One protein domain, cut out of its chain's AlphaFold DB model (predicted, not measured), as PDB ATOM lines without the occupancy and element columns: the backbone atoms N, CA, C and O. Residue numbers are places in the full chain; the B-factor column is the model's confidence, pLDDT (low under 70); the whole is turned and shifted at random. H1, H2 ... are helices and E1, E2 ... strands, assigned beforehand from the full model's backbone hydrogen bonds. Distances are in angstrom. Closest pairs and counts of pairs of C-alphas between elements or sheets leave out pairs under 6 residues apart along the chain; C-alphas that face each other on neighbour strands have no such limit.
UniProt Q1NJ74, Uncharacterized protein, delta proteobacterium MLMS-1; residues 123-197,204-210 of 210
ATOM      1  N   PRO A 123     -42.298  -9.737 -17.488       91.56
ATOM      2  CA  PRO A 123     -42.213  -9.128 -16.172       91.56
ATOM      3  C   PRO A 123     -40.983  -9.655 -15.432       91.56
ATOM      4  O   PRO A 123     -40.519 -10.770 -15.679       91.56
ATOM      5  N   VAL A 124     -40.492  -8.890 -14.458       91.62
ATOM      6  CA  VAL A 124     -39.460  -9.388 -13.542       91.62
ATOM      7  C   VAL A 124     -40.052 -10.534 -12.718       91.62
ATOM      8  O   VAL A 124     -40.987 -10.338 -11.939       91.62
ATOM      9  N   ILE A 125     -39.513 -11.741 -12.886       92.44
ATOM     10  CA  ILE A 125     -39.995 -12.946 -12.206       92.44
ATOM     11  C   ILE A 125     -39.179 -13.165 -10.928       92.44
ATOM     12  O   ILE A 125     -37.996 -13.492 -10.984       92.44
ATOM     13  N   VAL A 126     -39.818 -13.017  -9.765       92.31
ATOM     14  CA  VAL A 126     -39.206 -13.273  -8.450       92.31
ATOM     15  C   VAL A 126     -39.992 -14.372  -7.731       92.31
ATOM     16  O   VAL A 126     -41.219 -14.276  -7.638       92.31
ATOM     17  N   PRO A 127     -39.334 -15.424  -7.210       92.38
ATOM     18  CA  PRO A 127     -40.034 -16.487  -6.506       92.38
ATOM     19  C   PRO A 127     -40.505 -16.010  -5.129       92.38
ATOM     20  O   PRO A 127     -39.776 -15.319  -4.413       92.38
ATOM     21  N   ILE A 128     -41.704 -16.438  -4.735       94.44
ATOM     22  CA  ILE A 128     -42.207 -16.273  -3.366       94.44
ATOM     23  C   ILE A 128     -41.426 -17.233  -2.463       94.44
ATOM     24  O   ILE A 128     -41.331 -18.425  -2.760       94.44
ATOM     25  N   LYS A 129     -40.843 -16.706  -1.383       92.88
ATOM     26  CA  LYS A 129     -40.011 -17.460  -0.436       92.88
ATOM     27  C   LYS A 129     -40.646 -17.394   0.946       92.88
ATOM     28  O   LYS A 129     -40.771 -16.310   1.506       92.88
ATOM     29  N   GLU A 130     -41.002 -18.551   1.484       93.69
ATOM     30  CA  GLU A 130     -41.564 -18.698   2.827       93.69
ATOM     31  C   GLU A 130     -40.661 -19.605   3.665       93.69
ATOM     32  O   GLU A 130     -40.120 -20.592   3.164       93.69
ATOM     33  N   GLU A 131     -40.494 -19.268   4.943       94.75
ATOM     34  CA  GLU A 131     -39.710 -20.047   5.899       94.75
ATOM     35  C   GLU A 131     -40.614 -20.492   7.052       94.75
ATOM     36  O   GLU A 131     -41.200 -19.664   7.750       94.75
ATOM     37  N   TYR A 132     -40.696 -21.802   7.277       94.38
ATOM     38  CA  TYR A 132     -41.466 -22.384   8.373       94.38
ATOM     39  C   TYR A 132     -40.517 -22.748   9.514       94.38
ATOM     40  O   TYR A 132     -39.718 -23.679   9.402       94.38
ATOM     41  N   ARG A 133     -40.591 -21.995  10.617       96.12
ATOM     42  CA  ARG A 133     -39.729 -22.187  11.792       96.12
ATOM     43  C   ARG A 133     -40.437 -22.995  12.870       96.12
ATOM     44  O   ARG A 133     -41.284 -22.490  13.602       96.12
ATOM     45  N   CYS A 134     -40.046 -24.255  12.988       96.81
ATOM     46  CA  CYS A 134     -40.521 -25.151  14.034       96.81
ATOM     47  C   CYS A 134     -39.670 -24.984  15.300       96.81
ATOM     48  O   CYS A 134     -38.569 -25.523  15.390       96.81
ATOM     49  N   HIS A 135     -40.164 -24.214  16.269       97.75
ATOM     50  CA  HIS A 135     -39.452 -23.954  17.522       97.75
ATOM     51  C   HIS A 135     -39.644 -25.074  18.552       97.75
ATOM     52  O   HIS A 135     -40.690 -25.727  18.595       97.75
ATOM     53  N   THR A 136     -38.640 -25.256  19.409       98.12
ATOM     54  CA  THR A 136     -38.682 -26.149  20.573       98.12
ATOM     55  C   THR A 136     -38.899 -25.335  21.841       98.12
ATOM     56  O   THR A 136     -38.179 -24.367  22.080       98.12
ATOM     57  N   LEU A 137     -39.870 -25.733  22.660       98.12
ATOM     58  CA  LEU A 137     -40.146 -25.137  23.965       98.12
ATOM     59  C   LEU A 137     -39.890 -26.159  25.074       98.12
ATOM     60  O   LEU A 137     -40.185 -27.345  24.916       98.12
ATOM     61  N   LEU A 138     -39.353 -25.685  26.198       97.94
ATOM     62  CA  LEU A 138     -39.144 -26.483  27.403       97.94
ATOM     63  C   LEU A 138     -40.343 -26.314  28.344       97.94
ATOM     64  O   LEU A 138     -40.675 -25.203  28.750       97.94
ATOM     65  N   CYS A 139     -40.982 -27.423  28.694       96.94
ATOM     66  CA  CYS A 139     -42.044 -27.479  29.688       96.94
ATOM     67  C   CYS A 139     -41.460 -27.440  31.108       96.94
ATOM     68  O   CYS A 139     -40.349 -27.908  31.353       96.94
ATOM     69  N   THR A 140     -42.241 -26.960  32.075       96.75
ATOM     70  CA  THR A 140     -41.869 -26.933  33.500       96.75
ATOM     71  C   THR A 140     -41.606 -28.321  34.092       96.75
ATOM     72  O   THR A 140     -40.877 -28.430  35.071       96.75
ATOM     73  N   CYS A 141     -42.127 -29.393  33.485       96.00
ATOM     74  CA  CYS A 141     -41.803 -30.772  33.865       96.00
ATOM     75  C   CYS A 141     -40.427 -31.257  33.361       96.00
ATOM     76  O   CYS A 141     -40.062 -32.406  33.594       96.00
ATOM     77  N   GLY A 142     -39.680 -30.414  32.637       95.94
ATOM     78  CA  GLY A 142     -38.388 -30.744  32.027       95.94
ATOM     79  C   GLY A 142     -38.483 -31.361  30.626       95.94
ATOM     80  O   GLY A 142     -37.457 -31.600  29.993       95.94
ATOM     81  N   HIS A 143     -39.688 -31.603  30.105       97.44
ATOM     82  CA  HIS A 143     -39.875 -32.137  28.756       97.44
ATOM     83  C   HIS A 143     -39.726 -31.047  27.684       97.44
ATOM     84  O   HIS A 143     -40.293 -29.967  27.821       97.44
ATOM     85  N   SER A 144     -39.005 -31.334  26.598       97.88
ATOM     86  CA  SER A 144     -38.872 -30.429  25.448       97.88
ATOM     87  C   SER A 144     -39.780 -30.868  24.305       97.88
ATOM     88  O   SER A 144     -39.698 -32.010  23.855       97.88
ATOM     89  N   THR A 145     -40.609 -29.960  23.797       98.06
ATOM     90  CA  THR A 145     -41.544 -30.232  22.698       98.06
ATOM     91  C   THR A 145     -41.255 -29.308  21.525       98.06
ATOM     92  O   THR A 145     -41.173 -28.094  21.694       98.06
ATOM     93  N   THR A 146     -41.111 -29.879  20.327       98.06
ATOM     94  CA  THR A 146     -40.898 -29.123  19.083       98.06
ATOM     95  C   THR A 146     -42.194 -29.041  18.293       98.06
ATOM     96  O   THR A 146     -42.880 -30.052  18.140       98.06
ATOM     97  N   ALA A 147     -42.528 -27.853  17.788       97.69
ATOM     98  CA  ALA A 147     -43.696 -27.665  16.936       97.69
ATOM     99  C   ALA A 147     -43.588 -28.539  15.667       97.69
ATOM    100  O   ALA A 147     -42.526 -28.572  15.040       97.69
ATOM    101  N   PRO A 148     -44.651 -29.253  15.263       96.25
ATOM    102  CA  PRO A 148     -44.634 -30.005  14.016       96.25
ATOM    103  C   PRO A 148     -44.686 -29.054  12.816       96.25
ATOM    104  O   PRO A 148     -45.340 -28.012  12.857       96.25
ATOM    105  N   LEU A 149     -44.026 -29.436  11.722       95.38
ATOM    106  CA  LEU A 149     -44.173 -28.741  10.445       95.38
ATOM    107  C   LEU A 149     -45.567 -29.043   9.856       95.38
ATOM    108  O   LEU A 149     -45.962 -30.215   9.866       95.38
ATOM    109  N   PRO A 150     -46.310 -28.052   9.321       94.06
ATOM    110  CA  PRO A 150     -47.612 -28.306   8.714       94.06
ATOM    111  C   PRO A 150     -47.527 -29.376   7.605       94.06
ATOM    112  O   PRO A 150     -46.658 -29.287   6.731       94.06
ATOM    113  N   PRO A 151     -48.417 -30.390   7.591       91.50
ATOM    114  CA  PRO A 151     -48.337 -31.503   6.637       91.50
ATOM    115  C   PRO A 151     -48.396 -31.085   5.162       91.50
ATOM    116  O   PRO A 151     -47.880 -31.786   4.292       91.50
ATOM    117  N   GLU A 152     -49.038 -29.954   4.880       88.50
ATOM    118  CA  GLU A 152     -49.174 -29.386   3.539       88.50
ATOM    119  C   GLU A 152     -47.838 -28.924   2.943       88.50
ATOM    120  O   GLU A 152     -47.602 -29.141   1.753       88.50
ATOM    121  N   VAL A 153     -46.928 -28.390   3.768       90.19
ATOM    122  CA  VAL A 153     -45.586 -27.961   3.332       90.19
ATOM    123  C   VAL A 153     -44.522 -29.035   3.542       90.19
ATOM    124  O   VAL A 153     -43.477 -29.010   2.902       90.19
ATOM    125  N   ALA A 154     -44.789 -30.037   4.383       88.56
ATOM    126  CA  ALA A 154     -43.828 -31.096   4.698       88.56
ATOM    127  C   ALA A 154     -43.487 -32.024   3.513       88.56
ATOM    128  O   ALA A 154     -42.510 -32.768   3.575       88.56
ATOM    129  N   ARG A 155     -44.285 -32.015   2.438       87.69
ATOM    130  CA  ARG A 155     -44.120 -32.935   1.296       87.69
ATOM    131  C   ARG A 155     -42.956 -32.570   0.379       87.69
ATOM    132  O   ARG A 155     -42.382 -33.451  -0.254       87.69
ATOM    133  N   SER A 156     -42.652 -31.284   0.245       88.81
ATOM    134  CA  SER A 156     -41.640 -30.776  -0.677       88.81
ATOM    135  C   SER A 156     -41.307 -29.337  -0.323       88.81
ATOM    136  O   SER A 156     -42.174 -28.576   0.091       88.81
ATOM    137  N   ASN A 157     -40.071 -28.934  -0.593       89.50
ATOM    138  CA  ASN A 157     -39.642 -27.544  -0.445       89.50
ATOM    139  C   ASN A 157     -40.119 -26.649  -1.604       89.50
ATOM    140  O   ASN A 157     -39.789 -25.467  -1.652       89.50
ATOM    141  N   PHE A 158     -40.870 -27.206  -2.558       91.12
ATOM    142  CA  PHE A 158     -41.464 -26.475  -3.669       91.12
ATOM    143  C   PHE A 158     -42.988 -26.449  -3.556       91.12
ATOM    144  O   PHE A 158     -43.634 -27.466  -3.303       91.12
ATOM    145  N   GLY A 159     -43.575 -25.278  -3.801       91.56
ATOM    146  CA  GLY A 159     -45.024 -25.117  -3.844       91.56
ATOM    147  C   GLY A 159     -45.672 -25.780  -5.073       91.56
ATOM    148  O   GLY A 159     -44.995 -26.121  -6.051       91.56
ATOM    149  N   PRO A 160     -47.010 -25.915  -5.087       93.00
ATOM    150  CA  PRO A 160     -47.745 -26.606  -6.151       93.00
ATOM    151  C   PRO A 160     -47.537 -25.989  -7.541       93.00
ATOM    152  O   PRO A 160     -47.432 -26.716  -8.527       93.00
ATOM    153  N   ARG A 161     -47.402 -24.657  -7.634       94.56
ATOM    154  CA  ARG A 161     -47.151 -23.956  -8.908       94.56
ATOM    155  C   ARG A 161     -45.794 -24.318  -9.519       94.56
ATOM    156  O   ARG A 161     -45.696 -24.468 -10.732       94.56
ATOM    157  N   VAL A 162     -44.768 -24.498  -8.686       94.44
ATOM    158  CA  VAL A 162     -43.426 -24.895  -9.137       94.44
ATOM    159  C   VAL A 162     -43.446 -26.338  -9.639       94.44
ATOM    160  O   VAL A 162     -42.950 -26.608 -10.730       94.44
ATOM    161  N   HIS A 163     -44.093 -27.254  -8.909       93.88
ATOM    162  CA  HIS A 163     -44.272 -28.631  -9.381       93.88
ATOM    163  C   HIS A 163     -45.029 -28.700 -10.711       93.88
ATOM    164  O   HIS A 163     -44.606 -29.423 -11.612       93.88
ATOM    165  N   ALA A 164     -46.110 -27.928 -10.861       95.44
ATOM    166  CA  ALA A 164     -46.877 -27.878 -12.101       95.44
ATOM    167  C   ALA A 164     -46.022 -27.392 -13.284       95.44
ATOM    168  O   ALA A 164     -46.053 -28.008 -14.347       95.44
ATOM    169  N   ALA A 165     -45.211 -26.346 -13.092       95.19
ATOM    170  CA  ALA A 165     -44.307 -25.837 -14.123       95.19
ATOM    171  C   ALA A 165     -43.249 -26.877 -14.532       95.19
ATOM    172  O   ALA A 165     -43.074 -27.148 -15.719       95.19
ATOM    173  N   ILE A 166     -42.592 -27.514 -13.555       94.56
ATOM    174  CA  ILE A 166     -41.611 -28.587 -13.791       94.56
ATOM    175  C   ILE A 166     -42.255 -29.741 -14.569       94.56
ATOM    176  O   ILE A 166     -41.703 -30.208 -15.569       94.56
ATOM    177  N   GLY A 167     -43.433 -30.186 -14.123       94.62
ATOM    178  CA  GLY A 167     -44.188 -31.265 -14.749       94.62
ATOM    179  C   GLY A 167     -44.576 -30.930 -16.184       94.62
ATOM    180  O   GLY A 167     -44.343 -31.735 -17.081       94.62
ATOM    181  N   TRP A 168     -45.098 -29.731 -16.431       96.94
ATOM    182  CA  TRP A 168     -45.496 -29.279 -17.763       96.94
ATOM    183  C   TRP A 168     -44.302 -29.161 -18.723       96.94
ATOM    184  O   TRP A 168     -44.352 -29.700 -19.829       96.94
ATOM    185  N   LEU A 169     -43.185 -28.568 -18.287       96.19
ATOM    186  CA  LEU A 169     -41.959 -28.481 -19.094       96.19
ATOM    187  C   LEU A 169     -41.408 -29.873 -19.441       96.19
ATOM    188  O   LEU A 169     -41.051 -30.146 -20.589       96.19
ATOM    189  N   GLY A 170     -41.367 -30.776 -18.460       94.06
ATOM    190  CA  GLY A 170     -40.852 -32.128 -18.654       94.06
ATOM    191  C   GLY A 170     -41.761 -33.014 -19.510       94.06
ATOM    192  O   GLY A 170     -41.267 -33.771 -20.342       94.06
ATOM    193  N   THR A 171     -43.081 -32.932 -19.332       93.88
ATOM    194  CA  THR A 171     -44.039 -33.846 -19.983       93.88
ATOM    195  C   THR A 171     -44.566 -33.311 -21.311       93.88
ATOM    196  O   THR A 171     -44.483 -34.013 -22.318       93.88
ATOM    197  N   ALA A 172     -45.061 -32.071 -21.348       95.50
ATOM    198  CA  ALA A 172     -45.665 -31.489 -22.545       95.50
ATOM    199  C   ALA A 172     -44.602 -31.060 -23.564       95.50
ATOM    200  O   ALA A 172     -44.757 -31.290 -24.762       95.50
ATOM    201  N   HIS A 173     -43.488 -30.499 -23.084       95.19
ATOM    202  CA  HIS A 173     -42.414 -29.983 -23.940       95.19
ATOM    203  C   HIS A 173     -41.189 -30.896 -24.026       95.19
ATOM    204  O   HIS A 173     -40.252 -30.587 -24.762       95.19
ATOM    205  N   ARG A 174     -41.197 -32.037 -23.318       94.31
ATOM    206  CA  ARG A 174     -40.106 -33.031 -23.307       94.31
ATOM    207  C   ARG A 174     -38.743 -32.418 -22.974       94.31
ATOM    208  O   ARG A 174     -37.708 -32.891 -23.449       94.31
ATOM    209  N   VAL A 175     -38.732 -31.364 -22.158       95.56
ATOM    210  CA  VAL A 175     -37.493 -30.734 -21.709       95.56
ATOM    211  C   VAL A 175     -36.756 -31.721 -20.806       95.56
ATOM    212  O   VAL A 175     -37.335 -32.315 -19.895       95.56
ATOM    213  N   SER A 176     -35.463 -31.922 -21.063       93.62
ATOM    214  CA  SER A 176     -34.639 -32.802 -20.231       93.62
ATOM    215  C   SER A 176     -34.589 -32.303 -18.782       93.62
ATOM    216  O   SER A 176     -34.718 -31.110 -18.525       93.62
ATOM    217  N   LYS A 177     -34.315 -33.187 -17.817       90.00
ATOM    218  CA  LYS A 177     -34.206 -32.791 -16.398       90.00
ATOM    219  C   LYS A 177     -33.186 -31.672 -16.164       90.00
ATOM    220  O   LYS A 177     -33.439 -30.783 -15.362       90.00
ATOM    221  N   ARG A 178     -32.052 -31.709 -16.880       92.06
ATOM    222  CA  ARG A 178     -31.054 -30.628 -16.859       92.06
ATOM    223  C   ARG A 178     -31.621 -29.331 -17.427       92.06
ATOM    224  O   ARG A 178     -31.469 -28.301 -16.789       92.06
ATOM    225  N   GLY A 179     -32.311 -29.399 -18.565       94.88
ATOM    226  CA  GLY A 179     -32.941 -28.227 -19.173       94.88
ATOM    227  C   GLY A 179     -34.010 -27.605 -18.274       94.88
ATOM    228  O   GLY A 179     -34.077 -26.391 -18.164       94.88
ATOM    229  N   VAL A 180     -34.802 -28.416 -17.565       95.19
ATOM    230  CA  VAL A 180     -35.766 -27.891 -16.588       95.19
ATOM    231  C   VAL A 180     -35.043 -27.186 -15.442       95.19
ATOM    232  O   VAL A 180     -35.436 -26.084 -15.086       95.19
ATOM    233  N   ALA A 181     -33.977 -27.772 -14.887       93.44
ATOM    234  CA  ALA A 181     -33.201 -27.122 -13.830       93.44
ATOM    235  C   ALA A 181     -32.602 -25.780 -14.291       93.44
ATOM    236  O   ALA A 181     -32.715 -24.790 -13.577       93.44
ATOM    237  N   GLU A 182     -32.046 -25.733 -15.504       94.69
ATOM    238  CA  GLU A 182     -31.486 -24.518 -16.105       94.69
ATOM    239  C   GLU A 182     -32.553 -23.440 -16.340       94.69
ATOM    240  O   GLU A 182     -32.349 -22.281 -15.992       94.69
ATOM    241  N   ILE A 183     -33.721 -23.814 -16.875       95.06
ATOM    242  CA  ILE A 183     -34.848 -22.889 -17.063       95.06
ATOM    243  C   ILE A 183     -35.312 -22.330 -15.716       95.06
ATOM    244  O   ILE A 183     -35.530 -21.126 -15.589       95.06
ATOM    245  N   MET A 184     -35.465 -23.190 -14.708       94.88
ATOM    246  CA  MET A 184     -35.941 -22.783 -13.386       94.88
ATOM    247  C   MET A 184     -34.944 -21.868 -12.669       94.88
ATOM    248  O   MET A 184     -35.359 -20.923 -12.001       94.88
ATOM    249  N   GLU A 185     -33.646 -22.082 -12.859       93.44
ATOM    250  CA  GLU A 185     -32.608 -21.202 -12.327       93.44
ATOM    251  C   GLU A 185     -32.567 -19.860 -13.070       93.44
ATOM    252  O   GLU A 185     -32.675 -18.812 -12.436       93.44
ATOM    253  N   ASN A 186     -32.491 -19.880 -14.402       93.19
ATOM    254  CA  ASN A 186     -32.266 -18.675 -15.203       93.19
ATOM    255  C   ASN A 186     -33.502 -17.774 -15.326       93.19
ATOM    256  O   ASN A 186     -33.356 -16.555 -15.340       93.19
ATOM    257  N   LEU A 187     -34.707 -18.346 -15.431       93.00
ATOM    258  CA  LEU A 187     -35.940 -17.560 -15.588       93.00
ATOM    259  C   LEU A 187     -36.650 -17.284 -14.264       93.00
ATOM    260  O   LEU A 187     -37.298 -16.251 -14.131       93.00
ATOM    261  N   PHE A 188     -36.564 -18.204 -13.301       93.00
ATOM    262  CA  PHE A 188     -37.337 -18.118 -12.057       93.00
ATOM    263  C   PHE A 188     -36.464 -17.943 -10.810       93.00
ATOM    264  O   PHE A 188     -37.006 -17.764  -9.720       93.00
ATOM    265  N   GLY A 189     -35.132 -18.007 -10.923       91.75
ATOM    266  CA  GLY A 189     -34.226 -17.909  -9.775       91.75
ATOM    267  C   GLY A 189     -34.375 -19.058  -8.770       91.75
ATOM    268  O   GLY A 189     -34.047 -18.892  -7.593       91.75
ATOM    269  N   ILE A 190     -34.911 -20.206  -9.199       92.56
ATOM    270  CA  ILE A 190     -35.161 -21.379  -8.354       92.56
ATOM    271  C   ILE A 190     -34.131 -22.457  -8.688       92.56
ATOM    272  O   ILE A 190     -34.168 -23.059  -9.759       92.56
ATOM    273  N   ASN A 191     -33.239 -22.751  -7.740       89.44
ATOM    274  CA  ASN A 191     -32.255 -23.812  -7.914       89.44
ATOM    275  C   ASN A 191     -32.886 -25.185  -7.646       89.44
ATOM    276  O   ASN A 191     -33.390 -25.456  -6.552       89.44
ATOM    277  N   ILE A 192     -32.832 -26.056  -8.649       86.19
ATOM    278  CA  ILE A 192     -33.357 -27.417  -8.572       86.19
ATOM    279  C   ILE A 192     -32.213 -28.400  -8.766       86.19
ATOM    280  O   ILE A 192     -31.470 -28.335  -9.746       86.19
ATOM    281  N   SER A 193     -32.085 -29.365  -7.855       75.31
ATOM    282  CA  SER A 193     -31.089 -30.415  -8.019       75.31
ATOM    283  C   SER A 193     -31.535 -31.466  -9.028       75.31
ATOM    284  O   SER A 193     -32.591 -32.087  -8.910       75.31
ATOM    285  N   THR A 194     -30.674 -31.732 -10.009       66.12
ATOM    286  CA  THR A 194     -30.755 -32.969 -10.785       66.12
ATOM    287  C   THR A 194     -30.107 -34.114  -9.997       66.12
ATOM    288  O   THR A 194     -29.052 -33.887  -9.397       66.12
ATOM    289  N   PRO A 195     -30.659 -35.340 -10.037       56.25
ATOM    290  CA  PRO A 195     -30.085 -36.502  -9.351       56.25
ATOM    291  C   PRO A 195     -28.615 -36.804  -9.703       56.25
ATOM    292  O   PRO A 195     -27.901 -37.343  -8.871       56.25
ATOM    293  N   ASP A 196     -28.141 -36.404 -10.891       51.22
ATOM    294  CA  ASP A 196     -26.789 -36.704 -11.394       51.22
ATOM    295  C   ASP A 196     -25.719 -35.647 -11.029       51.22
ATOM    296  O   ASP A 196     -24.680 -35.549 -11.687       51.22
ATOM    297  N   ALA A 197     -25.968 -34.786 -10.035       46.91
ATOM    298  CA  ALA A 197     -24.973 -33.805  -9.598       46.91
ATOM    299  C   ALA A 197     -23.851 -34.495  -8.787       46.91
ATOM    300  O   ALA A 197     -24.161 -35.211  -7.833       46.91
ATOM    301  N   GLY A 204     -27.869 -26.881   0.555       42.44
ATOM    302  CA  GLY A 204     -29.338 -26.765   0.588       42.44
ATOM    303  C   GLY A 204     -30.125 -27.172  -0.665       42.44
ATOM    304  O   GLY A 204     -30.950 -26.394  -1.129       42.44
ATOM    305  N   ARG A 205     -29.886 -28.359  -1.238       44.97
ATOM    306  CA  ARG A 205     -30.600 -28.802  -2.448       44.97
ATOM    307  C   ARG A 205     -31.873 -29.576  -2.120       44.97
ATOM    308  O   ARG A 205     -31.827 -30.579  -1.410       44.97
ATOM    309  N   CYS A 206     -32.980 -29.136  -2.708       47.16
ATOM    310  CA  CYS A 206     -34.283 -29.785  -2.637       47.16
ATOM    311  C   CYS A 206     -34.485 -30.621  -3.899       47.16
ATOM    312  O   CYS A 206     -34.407 -30.097  -5.011       47.16
ATOM    313  N   TYR A 207     -34.694 -31.923  -3.725       46.59
ATOM    314  CA  TYR A 207     -34.867 -32.857  -4.831       46.59
ATOM    315  C   TYR A 207     -36.279 -32.760  -5.406       46.59
ATOM    316  O   TYR A 207     -37.246 -32.607  -4.662       46.59
ATOM    317  N   ILE A 208     -36.401 -32.915  -6.726       46.19
ATOM    318  CA  ILE A 208     -37.692 -33.231  -7.342       46.19
ATOM    319  C   ILE A 208     -38.076 -34.637  -6.866       46.19
ATOM    320  O   ILE A 208     -37.478 -35.624  -7.309       46.19
ATOM    321  N   ALA A 209     -39.040 -34.728  -5.951       43.41
ATOM    322  CA  ALA A 209     -39.727 -35.984  -5.685       43.41
ATOM    323  C   ALA A 209     -40.480 -36.396  -6.961       43.41
ATOM    324  O   ALA A 209     -41.108 -35.556  -7.606       43.41
ATOM    325  N   ARG A 210     -40.326 -37.664  -7.361       38.00
ATOM    326  CA  ARG A 210     -41.129 -38.256  -8.437       38.00
ATOM    327  C   ARG A 210     -42.570 -38.425  -7.991       38.00
ATOM    328  O   ARG A 210     -42.755 -38.765  -6.803       38.00
TER     329      ARG A 210
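Overview. This is residues 123 to 197 and 204 to 210 of the 210 residues of an uncharacterized protein of delta proteobacterium MLMS-1 (UniProt Q1NJ74). This elongated piece has little regular structure: a small strand hairpin, E1 and E2, at one end, and two helices, H1 and H2, meeting as a V at the other. Long stretches without named elements, residues 123 to 135 and 147 to 159, run between the two ends. The printed part has 82 residues, 30 of them in named elements, mostly helix, ordered E1, E2, H1, H2; the sheet is antiparallel. It is only just loose, close to extended, with a radius of gyration of the C-alphas of 17.1 A and spans of 58 by 30 by 22 A.

Along the chain. E1, residues 136 to 138, begins at C-alpha 136 (-38.682, -26.149, 20.573) and spans 6.9 A. E2, residues 144 to 146, spans 6.8 A. H1, residues 160 to 171, spans 16.0 A. H2, residues 177 to 188, spans 15.6 A and ends at C-alpha 188 (-37.337, -18.118, -12.057).

Arrangement. Hairpin E1 and E2 has N 137 and O 145 within hydrogen-bond range at 2.9 A. H1, with residues 166 to 170 alone, touches residues 177 to 180 of H2, at a steep tilt of 46 degrees, opposite ways; the closest C-alphas, of Ile 166 and Val 180, are 6.5 A apart. In H1 and H2 every O i to N i+4 pair is within hydrogen-bond range. E1 is apart from both helices.

Size, cuts and confidence. The C-alphas farthest apart, of Cys 141 and His 173, are 57.8 A apart. E2 to H1 is a long link. Residues 198 to 203 are not printed; C-alphas 197 and 204 are 13.1 A apart across this cut. Residues 194 to 197 and 204 to 210 have pLDDT under 70.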